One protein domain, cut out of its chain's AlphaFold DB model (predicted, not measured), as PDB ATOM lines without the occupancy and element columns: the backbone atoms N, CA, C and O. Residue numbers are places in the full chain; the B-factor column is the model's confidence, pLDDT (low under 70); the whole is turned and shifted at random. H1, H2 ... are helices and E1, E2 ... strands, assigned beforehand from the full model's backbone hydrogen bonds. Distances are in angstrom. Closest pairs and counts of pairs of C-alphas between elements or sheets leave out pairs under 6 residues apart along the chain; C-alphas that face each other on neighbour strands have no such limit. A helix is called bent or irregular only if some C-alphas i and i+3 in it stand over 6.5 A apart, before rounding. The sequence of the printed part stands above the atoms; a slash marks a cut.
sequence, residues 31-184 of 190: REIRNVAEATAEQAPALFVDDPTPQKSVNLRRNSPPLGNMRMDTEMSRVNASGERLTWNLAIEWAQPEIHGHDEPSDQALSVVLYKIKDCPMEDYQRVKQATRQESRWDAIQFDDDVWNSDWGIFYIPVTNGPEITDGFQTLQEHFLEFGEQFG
ATOM      1  N   ARG A  31     -20.533  24.036   1.129       94.75
ATOM      2  CA  ARG A  31     -20.673  25.179   0.231       94.75
ATOM      3  C   ARG A  31     -21.412  26.327   0.911       94.75
ATOM      4  O   ARG A  31     -20.942  27.452   0.820       94.75
ATOM      5  N   GLU A  32     -22.504  26.047   1.613       95.88
ATOM      6  CA  GLU A  32     -23.268  27.073   2.329       95.88
ATOM      7  C   GLU A  32     -22.410  27.784   3.386       95.88
ATOM      8  O   GLU A  32     -22.271  29.005   3.353       95.88
ATOM      9  N   ILE A  33     -21.732  27.022   4.254       97.12
ATOM     10  CA  ILE A  33     -20.861  27.590   5.299       97.12
ATOM     11  C   ILE A  33     -19.718  28.397   4.666       97.12
ATOM     12  O   ILE A  33     -19.368  29.469   5.157       97.12
ATOM     13  N   ARG A  34     -19.134  27.899   3.564       96.88
ATOM     14  CA  ARG A  34     -18.084  28.609   2.817       96.88
ATOM     15  C   ARG A  34     -18.581  29.945   2.284       96.88
ATOM     16  O   ARG A  34     -17.908  30.944   2.503       96.88
ATOM     17  N   ASN A  35     -19.733  29.959   1.616       97.06
ATOM     18  CA  ASN A  35     -20.292  31.171   1.025       97.06
ATOM     19  C   ASN A  35     -20.505  32.252   2.090       97.06
ATOM     20  O   ASN A  35     -20.158  33.408   1.867       97.06
ATOM     21  N   VAL A  36     -21.026  31.875   3.262       97.81
ATOM     22  CA  VAL A  36     -21.220  32.809   4.381       97.81
ATOM     23  C   VAL A  36     -19.875  33.304   4.915       97.81
ATOM     24  O   VAL A  36     -19.711  34.503   5.144       97.81
ATOM     25  N   ALA A  37     -18.892  32.414   5.080       97.25
ATOM     26  CA  ALA A  37     -17.568  32.791   5.566       97.25
ATOM     27  C   ALA A  37     -16.854  33.776   4.619       97.25
ATOM     28  O   ALA A  37     -16.378  34.822   5.061       97.25
ATOM     29  N   GLU A  38     -16.848  33.481   3.315       97.31
ATOM     30  CA  GLU A  38     -16.254  34.331   2.272       97.31
ATOM     31  C   GLU A  38     -16.983  35.680   2.183       97.31
ATOM     32  O   GLU A  38     -16.344  36.727   2.268       97.31
ATOM     33  N   ALA A  39     -18.321  35.683   2.146       97.25
ATOM     34  CA  ALA A  39     -19.111  36.915   2.112       97.25
ATOM     35  C   ALA A  39     -18.901  37.800   3.353       97.25
ATOM     36  O   ALA A  39     -18.986  39.023   3.263       97.25
ATOM     37  N   THR A  40     -18.635  37.206   4.520       96.94
ATOM     38  CA  THR A  40     -18.328  37.959   5.748       96.94
ATOM     39  C   THR A  40     -16.960  38.624   5.656       96.94
ATOM     40  O   THR A  40     -16.828  39.805   5.978       96.94
ATOM     41  N   ALA A  41     -15.952  37.890   5.177       95.75
ATOM     42  CA  ALA A  41     -14.610  38.425   4.979       95.75
ATOM     43  C   ALA A  41     -14.579  39.543   3.926       95.75
ATOM     44  O   ALA A  41     -13.887  40.543   4.110       95.75
ATOM     45  N   GLU A  42     -15.383  39.424   2.868       96.12
ATOM     46  CA  GLU A  42     -15.558  40.471   1.857       96.12
ATOM     47  C   GLU A  42     -16.242  41.733   2.410       96.12
ATOM     48  O   GLU A  42     -15.883  42.847   2.021       96.12
ATOM     49  N   GLN A  43     -17.215  41.584   3.315       96.38
ATOM     50  CA  GLN A  43     -17.953  42.710   3.902       96.38
ATOM     51  C   GLN A  43     -17.152  43.483   4.954       96.38
ATOM     52  O   GLN A  43     -17.316  44.697   5.072       96.38
ATOM     53  N   ALA A  44     -16.281  42.805   5.704       93.94
ATOM     54  CA  ALA A  44     -15.482  43.415   6.763       93.94
ATOM     55  C   ALA A  44     -14.001  43.004   6.675       93.94
ATOM     56  O   ALA A  44     -13.476  42.388   7.605       93.94
ATOM     57  N   PRO A  45     -13.289  43.380   5.595       94.38
ATOM     58  CA  PRO A  45     -11.918  42.929   5.351       94.38
ATOM     59  C   PRO A  45     -10.947  43.321   6.472       94.38
ATOM     60  O   PRO A  45      -9.998  42.597   6.739       94.38
ATOM     61  N   ALA A  46     -11.205  44.423   7.187       92.88
ATOM     62  CA  ALA A  46     -10.380  44.861   8.315       92.88
ATOM     63  C   ALA A  46     -10.377  43.884   9.509       92.88
ATOM     64  O   ALA A  46      -9.444  43.901  10.309       92.88
ATOM     65  N   LEU A  47     -11.397  43.025   9.637       93.56
ATOM     66  CA  LEU A  47     -11.476  42.025  10.707       93.56
ATOM     67  C   LEU A  47     -10.608  40.793  10.430       93.56
ATOM     68  O   LEU A  47     -10.326  40.021  11.350       93.56
ATOM     69  N   PHE A  48     -10.159  40.609   9.189       95.69
ATOM     70  CA  PHE A  48      -9.466  39.412   8.734       95.69
ATOM     71  C   PHE A  48      -8.079  39.727   8.176       95.69
ATOM     72  O   PHE A  48      -7.725  40.886   7.974       95.69
ATOM     73  N   VAL A  49      -7.252  38.695   8.010       94.25
ATOM     74  CA  VAL A  49      -5.949  38.814   7.337       94.25
ATOM     75  C   VAL A  49      -6.121  39.101   5.836       94.25
ATOM     76  O   VAL A  49      -7.208  38.921   5.298       94.25
ATOM     77  N   ASP A  50      -5.042  39.496   5.149       91.00
ATOM     78  CA  ASP A  50      -5.067  39.838   3.712       91.00
ATOM     79  C   ASP A  50      -5.608  38.705   2.812       91.00
ATOM     80  O   ASP A  50      -6.255  38.979   1.802       91.00
ATOM     81  N   ASP A  51      -5.347  37.441   3.171       91.94
ATOM     82  CA  ASP A  51      -5.905  36.250   2.513       91.94
ATOM     83  C   ASP A  51      -6.685  35.397   3.528       91.94
ATOM     84  O   ASP A  51      -6.128  34.477   4.137       91.94
ATOM     85  N   PRO A  52      -7.975  35.695   3.750       91.94
ATOM     86  CA  PRO A  52      -8.782  35.025   4.755       91.94
ATOM     87  C   PRO A  52      -9.486  33.791   4.181       91.94
ATOM     88  O   PRO A  52     -10.680  33.598   4.389       91.94
ATOM     89  N   THR A  53      -8.771  32.953   3.426       93.44
ATOM     90  CA  THR A  53      -9.356  31.754   2.806       93.44
ATOM     91  C   THR A  53      -9.909  30.790   3.874       93.44
ATOM     92  O   THR A  53      -9.116  30.212   4.633       93.44
ATOM     93  N   PRO A  54     -11.233  30.512   3.908       93.12
ATOM     94  CA  PRO A  54     -11.814  29.663   4.943       93.12
ATOM     95  C   PRO A  54     -11.394  28.195   4.813       93.12
ATOM     96  O   PRO A  54     -11.574  27.548   3.765       93.12
ATOM     97  N   GLN A  55     -10.869  27.650   5.909       94.19
ATOM     98  CA  GLN A  55     -10.362  26.284   6.007       94.19
ATOM     99  C   GLN A  55     -11.460  25.320   6.461       94.19
ATOM    100  O   GLN A  55     -12.025  25.449   7.548       94.19
ATOM    101  N   LYS A  56     -11.748  24.313   5.629       91.69
ATOM    102  CA  LYS A  56     -12.778  23.298   5.898       91.69
ATOM    103  C   LYS A  56     -12.308  22.307   6.964       91.69
ATOM    104  O   LYS A  56     -11.229  21.731   6.854       91.69
ATOM    105  N   SER A  57     -13.193  21.973   7.900       89.44
ATOM    106  CA  SER A  57     -13.050  20.809   8.777       89.44
ATOM    107  C   SER A  57     -14.398  20.096   8.927       89.44
ATOM    108  O   SER A  57     -15.419  20.730   9.168       89.44
ATOM    109  N   VAL A  58     -14.416  18.775   8.738       86.56
ATOM    110  CA  VAL A  58     -15.623  17.942   8.867       86.56
ATOM    111  C   VAL A  58     -15.313  16.767   9.777       86.56
ATOM    112  O   VAL A  58     -14.358  16.028   9.538       86.56
ATOM    113  N   ASN A  59     -16.125  16.592  10.816       82.25
ATOM    114  CA  ASN A  59     -16.010  15.492  11.764       82.25
ATOM    115  C   ASN A  59     -17.381  14.851  11.959       82.25
ATOM    116  O   ASN A  59     -18.194  15.352  12.724       82.25
ATOM    117  N   LEU A  60     -17.634  13.721  11.304       79.62
ATOM    118  CA  LEU A  60     -18.858  12.938  11.493       79.62
ATOM    119  C   LEU A  60     -18.521  11.703  12.335       79.62
ATOM    120  O   LEU A  60     -18.038  10.695  11.816       79.62
ATOM    121  N   ARG A  61     -18.711  11.788  13.657       70.44
ATOM    122  CA  ARG A  61     -18.331  10.730  14.604       70.44
ATOM    123  C   ARG A  61     -19.566  10.157  15.288       70.44
ATOM    124  O   ARG A  61     -20.095  10.719  16.238       70.44
ATOM    125  N   ARG A  62     -19.970   8.947  14.885       57.34
ATOM    126  CA  ARG A  62     -20.925   8.162  15.680       57.34
ATOM    127  C   ARG A  62     -20.288   7.905  17.054       57.34
ATOM    128  O   ARG A  62     -19.323   7.148  17.120       57.34
ATOM    129  N   ASN A  63     -20.834   8.515  18.112       62.41
ATOM    130  CA  ASN A  63     -20.492   8.337  19.538       62.41
ATOM    131  C   ASN A  63     -19.476   9.317  20.172       62.41
ATOM    132  O   ASN A  63     -18.825   8.945  21.149       62.41
ATOM    133  N   SER A  64     -19.342  10.551  19.684       66.25
ATOM    134  CA  SER A  64     -18.771  11.650  20.490       66.25
ATOM    135  C   SER A  64     -19.837  12.698  20.804       66.25
ATOM    136  O   SER A  64     -20.828  12.765  20.082       66.25
ATOM    137  N   PRO A  65     -19.662  13.515  21.849       74.50
ATOM    138  CA  PRO A  65     -20.203  14.862  21.870       74.50
ATOM    139  C   PRO A  65     -19.230  15.806  21.133       74.50
ATOM    140  O   PRO A  65     -18.035  15.792  21.445       74.50
ATOM    141  N   PRO A  66     -19.697  16.591  20.146       85.38
ATOM    142  CA  PRO A  66     -20.921  16.403  19.360       85.38
ATOM    143  C   PRO A  66     -20.899  15.136  18.489       85.38
ATOM    144  O   PRO A  66     -19.835  14.579  18.184       85.38
ATOM    145  N   LEU A  67     -22.091  14.705  18.051       89.81
ATOM    146  CA  LEU A  67     -22.304  13.571  17.134       89.81
ATOM    147  C   LEU A  67     -21.700  13.851  15.750       89.81
ATOM    148  O   LEU A  67     -21.300  12.939  15.020       89.81
ATOM    149  N   GLY A  68     -21.611  15.124  15.380       91.19
ATOM    150  CA  GLY A  68     -20.794  15.560  14.266       91.19
ATOM    151  C   GLY A  68     -20.822  17.065  14.072       91.19
ATOM    152  O   GLY A  68     -21.684  17.750  14.607       91.19
ATOM    153  N   ASN A  69     -19.883  17.571  13.281       93.19
ATOM    154  CA  ASN A  69     -19.866  18.956  12.836       93.19
ATOM    155  C   ASN A  69     -19.281  19.098  11.430       93.19
ATOM    156  O   ASN A  69     -18.488  18.272  10.964       93.19
ATOM    157  N   MET A  70     -19.672  20.184  10.774       95.19
ATOM    158  CA  MET A  70     -19.017  20.721   9.586       95.19
ATOM    159  C   MET A  70     -18.737  22.192   9.858       95.19
ATOM    160  O   MET A  70     -19.624  22.903  10.323       95.19
ATOM    161  N   ARG A  71     -17.511  22.647   9.606       95.12
ATOM    162  CA  ARG A  71     -17.089  24.004   9.960       95.12
ATOM    163  C   ARG A  71     -16.115  24.610   8.959       95.12
ATOM    164  O   ARG A  71     -15.397  23.884   8.262       95.12
ATOM    165  N   MET A  72     -16.074  25.935   8.963       97.06
ATOM    166  CA  MET A  72     -15.049  26.759   8.336       97.06
ATOM    167  C   MET A  72     -14.311  27.554   9.410       97.06
ATOM    168  O   MET A  72     -14.932  28.160  10.280       97.06
ATOM    169  N   ASP A  73     -12.986  27.528   9.340       97.12
ATOM    170  CA  ASP A  73     -12.088  28.335  10.159       97.12
ATOM    171  C   ASP A  73     -11.507  29.464   9.303       97.12
ATOM    172  O   ASP A  73     -10.886  29.194   8.274       97.12
ATOM    173  N   THR A  74     -11.712  30.713   9.721       97.12
ATOM    174  CA  THR A  74     -11.255  31.911   9.005       97.12
ATOM    175  C   THR A  74     -10.363  32.746   9.919       97.12
ATOM    176  O   THR A  74     -10.787  33.154  11.002       97.12
ATOM    177  N   GLU A  75      -9.117  32.979   9.513       96.44
ATOM    178  CA  GLU A  75      -8.137  33.711  10.323       96.44
ATOM    179  C   GLU A  75      -8.480  35.201  10.440       96.44
ATOM    180  O   GLU A  75      -8.668  35.899   9.443       96.44
ATOM    181  N   MET A  76      -8.510  35.706  11.674       95.44
ATOM    182  CA  MET A  76      -8.767  37.115  11.960       95.44
ATOM    183  C   MET A  76      -7.473  37.935  11.965       95.44
ATOM    184  O   MET A  76      -6.371  37.427  12.199       95.44
ATOM    185  N   SER A  77      -7.598  39.244  11.762       94.31
ATOM    186  CA  SER A  77      -6.462  40.172  11.812       94.31
ATOM    187  C   SER A  77      -5.877  40.305  13.223       94.31
ATOM    188  O   SER A  77      -4.658  40.430  13.392       94.31
ATOM    189  N   ARG A  78      -6.729  40.226  14.250       91.88
ATOM    190  CA  ARG A  78      -6.335  40.406  15.649       91.88
ATOM    191  C   ARG A  78      -5.519  39.229  16.188       91.88
ATOM    192  O   ARG A  78      -5.781  38.062  15.905       91.88
ATOM    193  N   VAL A  79      -4.562  39.577  17.043       92.44
ATOM    194  CA  VAL A  79      -3.729  38.659  17.821       92.44
ATOM    195  C   VAL A  79      -3.961  38.946  19.304       92.44
ATOM    196  O   VAL A  79      -4.062  40.110  19.700       92.44
ATOM    197  N   ASN A  80      -4.086  37.907  20.123       89.44
ATOM    198  CA  ASN A  80      -4.270  38.054  21.563       89.44
ATOM    199  C   ASN A  80      -2.945  38.368  22.291       89.44
ATOM    200  O   ASN A  80      -1.866  38.423  21.699       89.44
ATOM    201  N   ALA A  81      -3.010  38.560  23.613       88.88
ATOM    202  CA  ALA A  81      -1.843  38.909  24.428       88.88
ATOM    203  C   ALA A  81      -0.753  37.819  24.478       88.88
ATOM    204  O   ALA A  81       0.397  38.133  24.787       88.88
ATOM    205  N   SER A  82      -1.088  36.556  24.184       89.69
ATOM    206  CA  SER A  82      -0.112  35.462  24.086       89.69
ATOM    207  C   SER A  82       0.524  35.335  22.701       89.69
ATOM    208  O   SER A  82       1.402  34.496  22.526       89.69
ATOM    209  N   GLY A  83       0.136  36.174  21.737       91.88
ATOM    210  CA  GLY A  83       0.652  36.115  20.371       91.88
ATOM    211  C   GLY A  83      -0.098  35.142  19.458       91.88
ATOM    212  O   GLY A  83       0.343  34.935  18.330       91.88
ATOM    213  N   GLU A  84      -1.222  34.576  19.909       92.75
ATOM    214  CA  GLU A  84      -2.063  33.685  19.103       92.75
ATOM    215  C   GLU A  84      -3.047  34.500  18.262       92.75
ATOM    216  O   GLU A  84      -3.657  35.468  18.735       92.75
ATOM    217  N   ARG A  85      -3.200  34.111  16.998       93.94
ATOM    218  CA  ARG A  85      -4.139  34.743  16.073       93.94
ATOM    219  C   ARG A  85      -5.545  34.216  16.325       93.94
ATOM    220  O   ARG A  85      -5.757  33.009  16.340       93.94
ATOM    221  N   LEU A  86      -6.509  35.123  16.459       94.94
ATOM    222  CA  LEU A  86      -7.903  34.727  16.627       94.94
ATOM    223  C   LEU A  86      -8.415  34.060  15.345       94.94
ATOM    224  O   LEU A  86      -8.058  34.449  14.233       94.94
ATOM    225  N   THR A  87      -9.295  33.075  15.502       95.94
ATOM    226  CA  THR A  87      -9.952  32.402  14.373       95.94
ATOM    227  C   THR A  87     -11.458  32.494  14.527       95.94
ATOM    228  O   THR A  87     -12.007  32.038  15.531       95.94
ATOM    229  N   TRP A  88     -12.140  33.023  13.515       96.62
ATOM    230  CA  TRP A  88     -13.591  32.939  13.434       96.62
ATOM    231  C   TRP A  88     -13.988  31.560  12.906       96.62
ATOM    232  O   TRP A  88     -13.653  31.178  11.783       96.62
ATOM    233  N   ASN A  89     -14.661  30.791  13.754       96.62
ATOM    234  CA  ASN A  89     -15.132  29.449  13.461       96.62
ATOM    235  C   ASN A  89     -16.643  29.491  13.228       96.62
ATOM    236  O   ASN A  89     -17.377  29.765  14.172       96.62
ATOM    237  N   LEU A  90     -17.093  29.192  12.010       97.69
ATOM    238  CA  LEU A  90     -18.507  29.092  11.638       97.69
ATOM    239  C   LEU A  90     -18.854  27.625  11.372       97.69
ATOM    240  O   LEU A  90     -18.137  26.956  10.624       97.69
ATOM    241  N   ALA A  91     -19.919  27.101  11.978       96.38
ATOM    242  CA  ALA A  91     -20.206  25.672  11.938       96.38
ATOM    243  C   ALA A  91     -21.699  25.329  11.951       96.38
ATOM    244  O   ALA A  91     -22.529  26.085  12.443       96.38
ATOM    245  N   ILE A  92     -22.004  24.125  11.469       96.19
ATOM    246  CA  ILE A  92     -23.180  23.360  11.883       96.19
ATOM    247  C   ILE A  92     -22.719  22.209  12.779       96.19
ATOM    248  O   ILE A  92     -21.701  21.561  12.504       96.19
ATOM    249  N   GLU A  93     -23.479  21.941  13.831       94.38
ATOM    250  CA  GLU A  93     -23.222  20.879  14.791       94.38
ATOM    251  C   GLU A  93     -24.482  20.036  15.023       94.38
ATOM    252  O   GLU A  93     -25.597  20.551  15.093       94.38
ATOM    253  N   TRP A  94     -24.292  18.720  15.127       93.62
ATOM    254  CA  TRP A  94     -25.298  17.768  15.585       93.62
ATOM    255  C   TRP A  94     -24.897  17.256  16.958       93.62
ATOM    256  O   TRP A  94     -23.870  16.587  17.093       93.62
ATOM    257  N   ALA A  95     -25.721  17.515  17.962       91.00
ATOM    258  CA  ALA A  95     -25.467  17.161  19.349       91.00
ATOM    259  C   ALA A  95     -26.645  16.378  19.943       91.00
ATOM    260  O   ALA A  95     -27.745  16.332  19.387       91.00
ATOM    261  N   GLN A  96     -26.404  15.724  21.077       89.69
ATOM    262  CA  GLN A  96     -27.505  15.294  21.936       89.69
ATOM    263  C   GLN A  96     -28.134  16.556  22.559       89.69
ATOM    264  O   GLN A  96     -27.369  17.442  22.945       89.69
ATOM    265  N   PRO A  97     -29.470  16.690  22.627       90.75
ATOM    266  CA  PRO A  97     -30.117  17.924  23.084       90.75
ATOM    267  C   PRO A  97     -29.645  18.423  24.460       90.75
ATOM    268  O   PRO A  97     -29.458  19.624  24.658       90.75
ATOM    269  N   GLU A  98     -29.353  17.508  25.383       89.00
ATOM    270  CA  GLU A  98     -28.941  17.818  26.757       89.00
ATOM    271  C   GLU A  98     -27.558  18.488  26.814       89.00
ATOM    272  O   GLU A  98     -27.247  19.170  27.788       89.00
ATOM    273  N   ILE A  99     -26.734  18.337  25.764       87.56
ATOM    274  CA  ILE A  99     -25.435  19.021  25.655       87.56
ATOM    275  C   ILE A  99     -25.626  20.538  25.673       87.56
ATOM    276  O   ILE A  99     -24.811  21.216  26.282       87.56
ATOM    277  N   HIS A 100     -26.710  21.033  25.068       88.75
ATOM    278  CA  HIS A 100     -27.034  22.459  24.984       88.75
ATOM    279  C   HIS A 100     -28.211  22.872  25.879       88.75
ATOM    280  O   HIS A 100     -28.826  23.915  25.665       88.75
ATOM    281  N   GLY A 101     -28.560  22.054  26.879       85.81
ATOM    282  CA  GLY A 101     -29.663  22.339  27.804       85.81
ATOM    283  C   GLY A 101     -31.062  22.234  27.182       85.81
ATOM    284  O   GLY A 101     -32.026  22.768  27.732       85.81
ATOM    285  N   HIS A 102     -31.197  21.542  26.048       87.12
ATOM    286  CA  HIS A 102     -32.485  21.211  25.444       87.12
ATOM    287  C   HIS A 102     -33.010  19.879  26.009       87.12
ATOM    288  O   HIS A 102     -33.091  18.883  25.303       87.12
ATOM    289  N   ASP A 103     -33.384  19.853  27.290       85.81
ATOM    290  CA  ASP A 103     -33.717  18.619  28.033       85.81
ATOM    291  C   ASP A 103     -35.071  17.968  27.665       85.81
ATOM    292  O   ASP A 103     -35.517  17.014  28.313       85.81
ATOM    293  N   GLU A 104     -35.776  18.483  26.654       82.44
ATOM    294  CA  GLU A 104     -37.029  17.881  26.204       82.44
ATOM    295  C   GLU A 104     -36.764  16.509  25.551       82.44
ATOM    296  O   GLU A 104     -35.909  16.409  24.668       82.44
ATOM    297  N   PRO A 105     -37.499  15.442  25.932       76.06
ATOM    298  CA  PRO A 105     -37.284  14.116  25.363       76.06
ATOM    299  C   PRO A 105     -37.415  14.116  23.838       76.06
ATOM    300  O   PRO A 105     -38.489  14.382  23.295       76.06
ATOM    301  N   SER A 106     -36.330  13.761  23.151       78.31
ATOM    302  CA  SER A 106     -36.268  13.690  21.695       78.31
ATOM    303  C   SER A 106     -35.450  12.481  21.252       78.31
ATOM    304  O   SER A 106     -34.349  12.243  21.742       78.31
ATOM    305  N   ASP A 107     -35.968  11.743  20.271       79.06
ATOM    306  CA  ASP A 107     -35.217  10.686  19.579       79.06
ATOM    307  C   ASP A 107     -34.328  11.252  18.449       79.06
ATOM    308  O   ASP A 107     -33.706  10.501  17.692       79.06
ATOM    309  N   GLN A 108     -34.300  12.578  18.289       87.19
ATOM    310  CA  GLN A 108     -33.561  13.283  17.247       87.19
ATOM    311  C   GLN A 108     -32.377  14.043  17.840       87.19
ATOM    312  O   GLN A 108     -32.461  14.602  18.933       87.19
ATOM    313  N   ALA A 109     -31.281  14.094  17.082       90.50
ATOM    314  CA  ALA A 109     -30.177  14.988  17.396       90.50
ATOM    315  C   ALA A 109     -30.647  16.445  17.309       90.50
ATOM    316  O   ALA A 109     -31.392  16.803  16.396       90.50
ATOM    317  N   LEU A 110     -30.161  17.279  18.221       93.44
ATOM    318  CA  LEU A 110     -30.259  18.723  18.096       93.44
ATOM    319  C   LEU A 110     -29.291  19.172  17.000       93.44
ATOM    320  O   LEU A 110     -28.099  18.863  17.055       93.44
ATOM    321  N   SER A 111     -29.805  19.887  16.005       95.12
ATOM    322  CA  SER A 111     -28.995  20.572  15.002       95.12
ATOM    323  C   SER A 111     -28.913  22.048  15.351       95.12
ATOM    324  O   SER A 111     -29.941  22.692  15.553       95.12
ATOM    325  N   VAL A 112     -27.700  22.587  15.396       96.50
ATOM    326  CA  VAL A 112     -27.462  24.015  15.616       96.50
ATOM    327  C   VAL A 112     -26.519  24.551  14.553       96.50
ATOM    328  O   VAL A 112     -25.549  23.887  14.183       96.50
ATOM    329  N   VAL A 113     -26.783  25.761  14.073       98.06
ATOM    330  CA  VAL A 113     -25.740  26.583  13.455       98.06
ATOM    331  C   VAL A 113     -25.106  27.431  14.542       98.06
ATOM    332  O   VAL A 113     -25.795  27.884  15.457       98.06
ATOM    333  N   LEU A 114     -23.794  27.616  14.482       97.62
ATOM    334  CA  LEU A 114     -23.058  28.338  15.509       97.62
ATOM    335  C   LEU A 114     -21.866  29.084  14.935       97.62
ATOM    336  O   LEU A 114     -21.338  28.730  13.876       97.62
ATOM    337  N   TYR A 115     -21.391  30.068  15.691       97.38
ATOM    338  CA  TYR A 115     -20.022  30.529  15.563       97.38
ATOM    339  C   TYR A 115     -19.332  30.648  16.925       97.38
ATOM    340  O   TYR A 115     -19.969  30.805  17.972       97.38
ATOM    341  N   LYS A 116     -17.999  30.598  16.900       95.44
ATOM    342  CA  LYS A 116     -17.135  30.985  18.022       95.44
ATOM    343  C   LYS A 116     -15.879  31.692  17.538       95.44
ATOM    344  O   LYS A 116     -15.519  31.606  16.364       95.44
ATOM    345  N   ILE A 117     -15.208  32.378  18.457       95.19
ATOM    346  CA  ILE A 117     -13.915  33.016  18.213       95.19
ATOM    347  C   ILE A 117     -12.866  32.259  19.013       95.19
ATOM    348  O   ILE A 117     -12.838  32.352  20.242       95.19
ATOM    349  N   LYS A 118     -12.021  31.498  18.317       94.44
ATOM    350  CA  LYS A 118     -10.915  30.793  18.962       94.44
ATOM    351  C   LYS A 118      -9.862  31.777  19.430       94.44
ATOM    352  O   LYS A 118      -9.675  32.821  18.801       94.44
ATOM    353  N   ASP A 119      -9.215  31.442  20.541       92.69
ATOM    354  CA  ASP A 119      -8.134  32.236  21.145       92.69
ATOM    355  C   ASP A 119      -8.558  33.660  21.559       92.69
ATOM    356  O   ASP A 119      -7.726  34.528  21.852       92.69
ATOM    357  N   CYS A 120      -9.872  33.904  21.618       91.81
ATOM    358  CA  CYS A 120     -10.465  35.159  22.057       91.81
ATOM    359  C   CYS A 120     -10.180  35.394  23.547       91.81
ATOM    360  O   CYS A 120     -10.265  34.451  24.330       91.81
ATOM    361  N   PRO A 121      -9.889  36.622  24.002       91.31
ATOM    362  CA  PRO A 121      -9.890  36.932  25.428       91.31
ATOM    363  C   PRO A 121     -11.280  36.735  26.058       91.31
ATOM    364  O   PRO A 121     -12.291  37.171  25.511       91.31
ATOM    365  N   MET A 122     -11.336  36.137  27.255       90.44
ATOM    366  CA  MET A 122     -12.598  35.887  27.976       90.44
ATOM    367  C   MET A 122     -13.429  37.161  28.160       90.44
ATOM    368  O   MET A 122     -14.652  37.142  28.043       90.44
ATOM    369  N   GLU A 123     -12.766  38.280  28.449       91.19
ATOM    370  CA  GLU A 123     -13.420  39.573  28.651       91.19
ATOM    371  C   GLU A 123     -14.161  40.072  27.405       91.19
ATOM    372  O   GLU A 123     -15.235  40.657  27.535       91.19
ATOM    373  N   ASP A 124     -13.642  39.788  26.209       92.50
ATOM    374  CA  ASP A 124     -14.263  40.201  24.951       92.50
ATOM    375  C   ASP A 124     -15.473  39.325  24.630       92.50
ATOM    376  O   ASP A 124     -16.547  39.846  24.327       92.50
ATOM    377  N   TYR A 125     -15.348  38.005  24.808       93.38
ATOM    378  CA  TYR A 125     -16.487  37.092  24.699       93.38
ATOM    379  C   TYR A 125     -17.616  37.478  25.665       93.38
ATOM    380  O   TYR A 125     -18.773  37.588  25.255       93.38
ATOM    381  N   GLN A 126     -17.298  37.742  26.937       93.62
ATOM    382  CA  GLN A 126     -18.303  38.144  27.926       93.62
ATOM    383  C   GLN A 126     -18.949  39.488  27.584       93.62
ATOM    384  O   GLN A 126     -20.155  39.639  27.775       93.62
ATOM    385  N   ARG A 127     -18.181  40.449  27.055       94.19
ATOM    386  CA  ARG A 127     -18.708  41.746  26.613       94.19
ATOM    387  C   ARG A 127     -19.739  41.572  25.504       94.19
ATOM    388  O   ARG A 127     -20.857  42.064  25.644       94.19
ATOM    389  N   VAL A 128     -19.406  40.810  24.462       95.38
ATOM    390  CA  VAL A 128     -20.325  40.567  23.342       95.38
ATOM    391  C   VAL A 128     -21.533  39.746  23.786       95.38
ATOM    392  O   VAL A 128     -22.664  40.108  23.470       95.38
ATOM    393  N   LYS A 129     -21.343  38.710  24.612       95.44
ATOM    394  CA  LYS A 129     -22.447  37.935  25.207       95.44
ATOM    395  C   LYS A 129     -23.415  38.816  26.002       95.44
ATOM    396  O   LYS A 129     -24.629  38.645  25.907       95.44
ATOM    397  N   GLN A 130     -22.901  39.762  26.788       95.19
ATOM    398  CA  GLN A 130     -23.732  40.709  27.538       95.19
ATOM    399  C   GLN A 130     -24.452  41.700  26.622       95.19
ATOM    400  O   GLN A 130     -25.640  41.921  26.830       95.19
ATOM    401  N   ALA A 131     -23.768  42.257  25.617       95.00
ATOM    402  CA  ALA A 131     -24.370  43.174  24.648       95.00
ATOM    403  C   ALA A 131     -25.491  42.494  23.846       95.00
ATOM    404  O   ALA A 131     -26.584  43.036  23.727       95.00
ATOM    405  N   THR A 132     -25.267  41.249  23.420       96.25
ATOM    406  CA  THR A 132     -26.259  40.443  22.691       96.25
ATOM    407  C   THR A 132     -27.566  40.308  23.479       96.25
ATOM    408  O   THR A 132     -28.643  40.482  22.929       96.25
ATOM    409  N   ARG A 133     -27.487  40.083  24.799       95.62
ATOM    410  CA  ARG A 133     -28.666  39.951  25.679       95.62
ATOM    411  C   ARG A 133     -29.449  41.249  25.896       95.62
ATOM    412  O   ARG A 133     -30.541  41.199  26.452       95.62
ATOM    413  N   GLN A 134     -28.876  42.403  25.566       95.00
ATOM    414  CA  GLN A 134     -29.513  43.702  25.795       95.00
ATOM    415  C   GLN A 134     -30.419  44.125  24.635       95.00
ATOM    416  O   GLN A 134     -31.251  45.015  24.816       95.00
ATOM    417  N   GLU A 135     -30.289  43.493  23.468       94.88
ATOM    418  CA  GLU A 135     -31.006  43.874  22.257       94.88
ATOM    419  C   GLU A 135     -31.912  42.748  21.764       94.88
ATOM    420  O   GLU A 135     -31.448  41.688  21.358       94.88
ATOM    421  N   SER A 136     -33.216  43.018  21.704       94.81
ATOM    422  CA  SER A 136     -34.227  42.013  21.343       94.81
ATOM    423  C   SER A 136     -34.091  41.456  19.925       94.81
ATOM    424  O   SER A 136     -34.648  40.413  19.602       94.81
ATOM    425  N   ARG A 137     -33.373  42.144  19.028       96.12
ATOM    426  CA  ARG A 137     -33.123  41.611  17.677       96.12
ATOM    427  C   ARG A 137     -32.264  40.344  17.687       96.12
ATOM    428  O   ARG A 137     -32.300  39.599  16.718       96.12
ATOM    429  N   TRP A 138     -31.533  40.096  18.772       97.50
ATOM    430  CA  TRP A 138     -30.679  38.926  18.932       97.50
ATOM    431  C   TRP A 138     -31.329  37.816  19.765       97.50
ATOM    432  O   TRP A 138     -30.648  36.860  20.117       97.50
ATOM    433  N   ASP A 139     -32.636  37.896  20.047       96.50
ATOM    434  CA  ASP A 139     -33.358  36.926  20.891       96.50
ATOM    435  C   ASP A 139     -33.289  35.478  20.367       96.50
ATOM    436  O   ASP A 139     -33.446  34.531  21.136       96.50
ATOM    437  N   ALA A 140     -33.043  35.287  19.065       96.88
ATOM    438  CA  ALA A 140     -32.849  33.964  18.471       96.88
ATOM    439  C   ALA A 140     -31.485  33.332  18.812       96.88
ATOM    440  O   ALA A 140     -31.351  32.110  18.750       96.88
ATOM    441  N   ILE A 141     -30.482  34.146  19.160       98.06
ATOM    442  CA  ILE A 141     -29.118  33.696  19.445       98.06
ATOM    443  C   ILE A 141     -29.033  33.230  20.896       98.06
ATOM    444  O   ILE A 141     -29.209  33.992  21.848       98.06
ATOM    445  N   GLN A 142     -28.704  31.956  21.054       97.00
ATOM    446  CA  GLN A 142     -28.447  31.313  22.330       97.00
ATOM    447  C   GLN A 142     -26.941  31.198  22.578       97.00
ATOM    448  O   GLN A 142     -26.117  31.410  21.685       97.00
ATOM    449  N   PHE A 143     -26.574  30.874  23.818       94.50
ATOM    450  CA  PHE A 143     -25.179  30.730  24.225       94.50
ATOM    451  C   PHE A 143     -25.005  29.463  25.023       94.50
ATOM    452  O   PHE A 143     -25.825  29.174  25.894       94.50
ATOM    453  N   ASP A 144     -23.882  28.806  24.806       92.25
ATOM    454  CA  ASP A 144     -23.457  27.688  25.627       92.25
ATOM    455  C   ASP A 144     -21.934  27.665  25.751       92.25
ATOM    456  O   ASP A 144     -21.231  28.447  25.098       92.25
ATOM    457  N   ASP A 145     -21.435  26.805  26.624       87.06
ATOM    458  CA  ASP A 145     -20.021  26.486  26.698       87.06
ATOM    459  C   ASP A 145     -19.590  25.709  25.442       87.06
ATOM    460  O   ASP A 145     -20.379  25.052  24.761       87.06
ATOM    461  N   ASP A 146     -18.310  25.805  25.096       81.25
ATOM    462  CA  ASP A 146     -17.764  25.017  23.999       81.25
ATOM    463  C   ASP A 146     -17.672  23.548  24.427       81.25
ATOM    464  O   ASP A 146     -17.015  23.227  25.417       81.25
ATOM    465  N   VAL A 147     -18.272  22.639  23.655       76.50
ATOM    466  CA  VAL A 147     -18.318  21.195  23.971       76.50
ATOM    467  C   VAL A 147     -16.915  20.586  24.086       76.50
ATOM    468  O   VAL A 147     -16.692  19.623  24.821       76.50
ATOM    469  N   TRP A 148     -15.943  21.164  23.380       75.50
ATOM    470  CA  TRP A 148     -14.539  20.755  23.439       75.50
ATOM    471  C   TRP A 148     -13.755  21.413  24.575       75.50
ATOM    472  O   TRP A 148     -12.594  21.056  24.789       75.50
ATOM    473  N   ASN A 149     -14.376  22.354  25.292       75.88
ATOM    474  CA  ASN A 149     -13.781  23.186  26.330       75.88
ATOM    475  C   ASN A 149     -12.439  23.803  25.883       75.88
ATOM    476  O   ASN A 149     -11.509  23.928  26.682       75.88
ATOM    477  N   SER A 150     -12.312  24.113  24.585       77.38
ATOM    478  CA  SER A 150     -11.136  24.794  24.042       77.38
ATOM    479  C   SER A 150     -11.302  26.306  24.073       77.38
ATOM    480  O   SER A 150     -10.306  27.019  24.104       77.38
ATOM    481  N   ASP A 151     -12.547  26.784  24.101       86.38
ATOM    482  CA  ASP A 151     -12.896  28.197  24.005       86.38
ATOM    483  C   ASP A 151     -13.976  28.587  25.026       86.38
ATOM    484  O   ASP A 151     -14.618  27.740  25.644       86.38
ATOM    485  N   TRP A 152     -14.204  29.892  25.201       87.81
ATOM    486  CA  TRP A 152     -15.101  30.420  26.242       87.81
ATOM    487  C   TRP A 152     -16.594  30.160  26.016       87.81
ATOM    488  O   TRP A 152     -17.394  30.356  26.932       87.81
ATOM    489  N   GLY A 153     -16.977  29.773  24.801       92.50
ATOM    490  CA  GLY A 153     -18.341  29.401  24.456       92.50
ATOM    491  C   GLY A 153     -18.695  29.670  23.002       92.50
ATOM    492  O   GLY A 153     -17.861  30.095  22.199       92.50
ATOM    493  N   ILE A 154     -19.956  29.405  22.684       95.31
ATOM    494  CA  ILE A 154     -20.532  29.504  21.344       95.31
ATOM    495  C   ILE A 154     -21.723  30.464  21.333       95.31
ATOM    496  O   ILE A 154     -22.418  30.629  22.337       95.31
ATOM    497  N   PHE A 155     -21.967  31.063  20.170       97.12
ATOM    498  CA  PHE A 155     -23.223  31.722  19.817       97.12
ATOM    499  C   PHE A 155     -23.936  30.802  18.833       97.12
ATOM    500  O   PHE A 155     -23.339  30.457  17.813       97.12
ATOM    501  N   TYR A 156     -25.160  30.369  19.129       97.81
ATOM    502  CA  TYR A 156     -25.828  29.354  18.314       97.81
ATOM    503  C   TYR A 156     -27.324  29.590  18.139       97.81
ATOM    504  O   TYR A 156     -27.964  30.275  18.933       97.81
ATOM    505  N   ILE A 157     -27.876  28.989  17.086       98.12
ATOM    506  CA  ILE A 157     -29.302  28.987  16.760       98.12
ATOM    507  C   ILE A 157     -29.709  27.540  16.430       98.12
ATOM    508  O   ILE A 157     -29.112  26.937  15.529       98.12
ATOM    509  N   PRO A 158     -30.696  26.953  17.135       97.06
ATOM    510  CA  PRO A 158     -31.289  25.671  16.760       97.06
ATOM    511  C   PRO A 158     -31.978  25.730  15.397       97.06
ATOM    512  O   PRO A 158     -32.683  26.691  15.096       97.06
ATOM    513  N   VAL A 159     -31.811  24.682  14.595       97.06
ATOM    514  CA  VAL A 159     -32.356  24.582  13.234       97.06
ATOM    515  C   VAL A 159     -32.898  23.181  12.967       97.06
ATOM    516  O   VAL A 159     -32.410  22.192  13.509       97.06
ATOM    517  N   THR A 160     -33.904  23.073  12.104       94.81
ATOM    518  CA  THR A 160     -34.596  21.809  11.792       94.81
ATOM    519  C   THR A 160     -34.706  21.524  10.296       94.81
ATOM    520  O   THR A 160     -35.044  20.408   9.895       94.81
ATOM    521  N   ASN A 161     -34.430  22.514   9.443       94.25
ATOM    522  CA  ASN A 161     -34.564  22.404   7.994       94.25
ATOM    523  C   ASN A 161     -33.590  23.334   7.246       94.25
ATOM    524  O   ASN A 161     -32.916  24.163   7.846       94.25
ATOM    525  N   GLY A 162     -33.506  23.166   5.921       94.12
ATOM    526  CA  GLY A 162     -32.598  23.934   5.057       94.12
ATOM    527  C   GLY A 162     -32.779  25.457   5.141       94.12
ATOM    528  O   GLY A 162     -31.790  26.142   5.371       94.12
ATOM    529  N   PRO A 163     -34.004  25.998   4.995       96.88
ATOM    530  CA  PRO A 163     -34.248  27.433   5.165       96.88
ATOM    531  C   PRO A 163     -33.764  27.993   6.510       96.88
ATOM    532  O   PRO A 163     -33.068  29.001   6.527       96.88
ATOM    533  N   GLU A 164     -34.041  27.301   7.620       97.88
ATOM    534  CA  GLU A 164     -33.582  27.722   8.953       97.88
ATOM    535  C   GLU A 164     -32.052  27.737   9.087       97.88
ATOM    536  O   GLU A 164     -31.513  28.573   9.808       97.88
ATOM    537  N   ILE A 165     -31.335  26.851   8.383       97.31
ATOM    538  CA  ILE A 165     -29.864  26.872   8.336       97.31
ATOM    539  C   ILE A 165     -29.372  28.163   7.676       97.31
ATOM    540  O   ILE A 165     -28.503  28.832   8.232       97.31
ATOM    541  N   THR A 166     -29.922  28.514   6.511       96.69
ATOM    542  CA  THR A 166     -29.539  29.732   5.786       96.69
ATOM    543  C   THR A 166     -29.871  30.984   6.602       96.69
ATOM    544  O   THR A 166     -28.989  31.814   6.822       96.69
ATOM    545  N   ASP A 167     -31.094  31.088   7.130       97.88
ATOM    546  CA  ASP A 167     -31.528  32.226   7.954       97.88
ATOM    547  C   ASP A 167     -30.696  32.339   9.245       97.88
ATOM    548  O   ASP A 167     -30.310  33.434   9.670       97.88
ATOM    549  N   GLY A 168     -30.372  31.200   9.864       98.31
ATOM    550  CA  GLY A 168     -29.544  31.138  11.062       98.31
ATOM    551  C   GLY A 168     -28.106  31.584  10.801       98.31
ATOM    552  O   GLY A 168     -27.568  32.392  11.560       98.31
ATOM    553  N   PHE A 169     -27.482  31.130   9.709       98.38
ATOM    554  CA  PHE A 169     -26.149  31.601   9.332       98.38
ATOM    555  C   PHE A 169     -26.129  33.087   8.988       98.38
ATOM    556  O   PHE A 169     -25.194  33.774   9.395       98.38
ATOM    557  N   GLN A 170     -27.149  33.597   8.297       97.94
ATOM    558  CA  GLN A 170     -27.254  35.027   8.021       97.94
ATOM    559  C   GLN A 170     -27.367  35.833   9.324       97.94
ATOM    560  O   GLN A 170     -26.635  36.800   9.515       97.94
ATOM    561  N   THR A 171     -28.210  35.392  10.261       98.38
ATOM    562  CA  THR A 171     -28.354  36.041  11.575       98.38
ATOM    563  C   THR A 171     -27.025  36.059  12.338       98.38
ATOM    564  O   THR A 171     -26.638  37.083  12.900       98.38
ATOM    565  N   LEU A 172     -26.291  34.941  12.336       98.38
ATOM    566  CA  LEU A 172     -24.982  34.840  12.987       98.38
ATOM    567  C   LEU A 172     -23.907  35.687  12.294       98.38
ATOM    568  O   LEU A 172     -23.045  36.244  12.970       98.38
ATOM    569  N   GLN A 173     -23.954  35.807  10.966       98.00
ATOM    570  CA  GLN A 173     -23.085  36.701  10.204       98.00
ATOM    571  C   GLN A 173     -23.345  38.164  10.573       98.00
ATOM    572  O   GLN A 173     -22.399  38.887  10.876       98.00
ATOM    573  N   GLU A 174     -24.605  38.599  10.565       97.94
ATOM    574  CA  GLU A 174     -24.993  39.969  10.924       97.94
ATOM    575  C   GLU A 174     -24.553  40.309  12.353       97.94
ATOM    576  O   GLU A 174     -23.973  41.367  12.598       97.94
ATOM    577  N   HIS A 175     -24.757  39.372  13.281       97.88
ATOM    578  CA  HIS A 175     -24.306  39.492  14.662       97.88
ATOM    579  C   HIS A 175     -22.777  39.598  14.770       97.88
ATOM    580  O   HIS A 175     -22.264  40.506  15.425       97.88
ATOM    581  N   PHE A 176     -22.031  38.732  14.079       97.19
ATOM    582  CA  PHE A 176     -20.571  38.801  14.067       97.19
ATOM    583  C   PHE A 176     -20.059  40.119  13.474       97.19
ATOM    584  O   PHE A 176     -19.136  40.702  14.032       97.19
ATOM    585  N   LEU A 177     -20.646  40.606  12.377       95.81
ATOM    586  CA  LEU A 177     -20.240  41.861  11.736       95.81
ATOM    587  C   LEU A 177     -20.476  43.072  12.643       95.81
ATOM    588  O   LEU A 177     -19.645  43.974  12.690       95.81
ATOM    589  N   GLU A 178     -21.572  43.075  13.398       95.25
ATOM    590  CA  GLU A 178     -21.866  44.130  14.362       95.25
ATOM    591  C   GLU A 178     -20.872  44.185  15.522       95.25
ATOM    592  O   GLU A 178     -20.405  45.255  15.912       95.25
ATOM    593  N   PHE A 179     -20.556  43.025  16.092       93.81
ATOM    594  CA  PHE A 179     -19.651  42.931  17.233       93.81
ATOM    595  C   PHE A 179     -18.192  42.722  16.815       93.81
ATOM    596  O   PHE A 179     -17.314  42.611  17.673       93.81
ATOM    597  N   GLY A 180     -17.920  42.703  15.511       85.00
ATOM    598  CA  GLY A 180     -16.639  42.343  14.922       85.00
ATOM    599  C   GLY A 180     -15.492  43.181  15.461       85.00
ATOM    600  O   GLY A 180     -14.466  42.624  15.831       85.00
ATOM    601  N   GLU A 181     -15.679  44.492  15.618       83.62
ATOM    602  CA  GLU A 181     -14.672  45.397  16.195       83.62
ATOM    603  C   GLU A 181     -14.352  45.067  17.660       83.62
ATOM    604  O   GLU A 181     -13.193  45.125  18.072       83.62
ATOM    605  N   GLN A 182     -15.344  44.619  18.440       83.69
ATOM    606  CA  GLN A 182     -15.134  44.197  19.832       83.69
ATOM    607  C   GLN A 182     -14.283  42.926  19.925       83.69
ATOM    608  O   GLN A 182     -13.626  42.690  20.941       83.69
ATOM    609  N   PHE A 183     -14.284  42.126  18.860       78.75
ATOM    610  CA  PHE A 183     -13.387  40.994  18.692       78.75
ATOM    611  C   PHE A 183     -12.112  41.343  17.927       78.75
ATOM    612  O   PHE A 183     -11.153  40.587  18.047       78.75
ATOM    613  N   GLY A 184     -12.086  42.428  17.153       57.06
ATOM    614  CA  GLY A 184     -11.261  42.544  15.951       57.06
ATOM    615  C   GLY A 184     -10.370  43.775  15.848       57.06
ATOM    616  O   GLY A 184      -9.494  43.768  14.989       57.06
TER     617      GLY A 184
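AT A GLANCE: This is residues 31 to 184 of the 190 residues of an uncharacterized protein of Haloterrigena sp. KZCA68 (UniProt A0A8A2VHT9). A twisted wall of six antiparallel strands has two longer helices, H1 and H4, laid along the strands over one of its faces. A third helix, H3, lies over E6 near the E5 edge and packs on the last residues of H4, while four-residue H2 sits beside the strands at the sheet's level. The printed part has 154 residues, with four named helices and six named strands in the order H1 E1 E2 E3 H2 E4 H3 E5 E6 H4. The sheet's order is E1 E2 E3 E4 E6 E5, and the class is mixed, helices and strands. The whole is compact, with a radius of gyration of the C-alphas of 14.9 A and spans of 44 by 33 by 31 A.

HOW THE PARTS SIT: The sheet holds E1, residues 55 to 60, E2, residues 68 to 79, E3, residues 85 to 95, E4, residues 110 to 118, E6, residues 154 to 159, and E5, residues 142 to 144. E1, E2 and E3 form a meander, each strand the antiparallel neighbour of the one before, with N 57 and O 71 at 2.9 A and N 72 and O 90 at 2.8 A, within hydrogen-bond range. Across E3 and E4, N 91 and O 114 are 2.9 A apart; across E4 and E6, N 115 and O 155 are 2.9 A apart. E5 and E6 are a hairpin, with N 142 and O 156 at 2.8 A. H1, residues 31 to 43, H3, residues 122 to 132, and H4, residues 162 to 184, make two layers with the sheet, helices on one face. H1 is over E2 and E3 at a height over the sheet of 9.6 A; its closest C-alphas to E2 are those of Arg 34 and Met 72, 6.6 A. H4 is over E4 at a height of 8.1 A, and only just not over E6, on which 2 of its C-alphas fall; the closest C-alphas of H4 and E4 are those of Gly 168 and Val 113, 6.4 A. H1 and H4 touch at Thr 40 and Gln 173, their closest C-alphas, 6.6 A, at a shallow tilt of 32 degrees, only just short of steep, the same way. H4 touches H3 with residues 179 to 183 alone, at a steep tilt of 57 degrees, opposite ways; the closest C-alphas are those of Asp 124 and Phe 183, 6.4 A. E4, H3 and E5 are a split strand-helix-strand unit, two strands running the same way with E6 between them, and its crossover is right-handed. H2, residues 97 to 100, is at the sheet's level. Every O i to N i+4 pair is within hydrogen-bond range in H1 and H3, and 17 of 19 in H4; H2 is too short for such a pair.

IN THESE COORDINATES: H1 begins at C-alpha 31 (-20.673, 25.179, 0.231) and is 18.1 A long. E2 is 28.9 A long and bends by 71 degrees at residue 76; E3, 27.8 A, bends by 66 degrees at residue 92; E4, 22.8 A, bends by 59 degrees at residue 113. H3 is 15.3 A long. H4, 30.3 A, ends at C-alpha 184 (-11.261, 42.544, 15.951); it is irregular, with C-alphas 178 and 181 7.5 A apart, and has a kink of 53 degrees near residue 178.

THE WHOLE: The two C-alphas farthest apart are those of Asp 50 and Pro 105, 46.6 A. The printed part has no cut, and its long link is H1 to E1, 11 residues. The mean pLDDT of the printed part is 91.7; residues 62 to 64 and residue 184 are under 70.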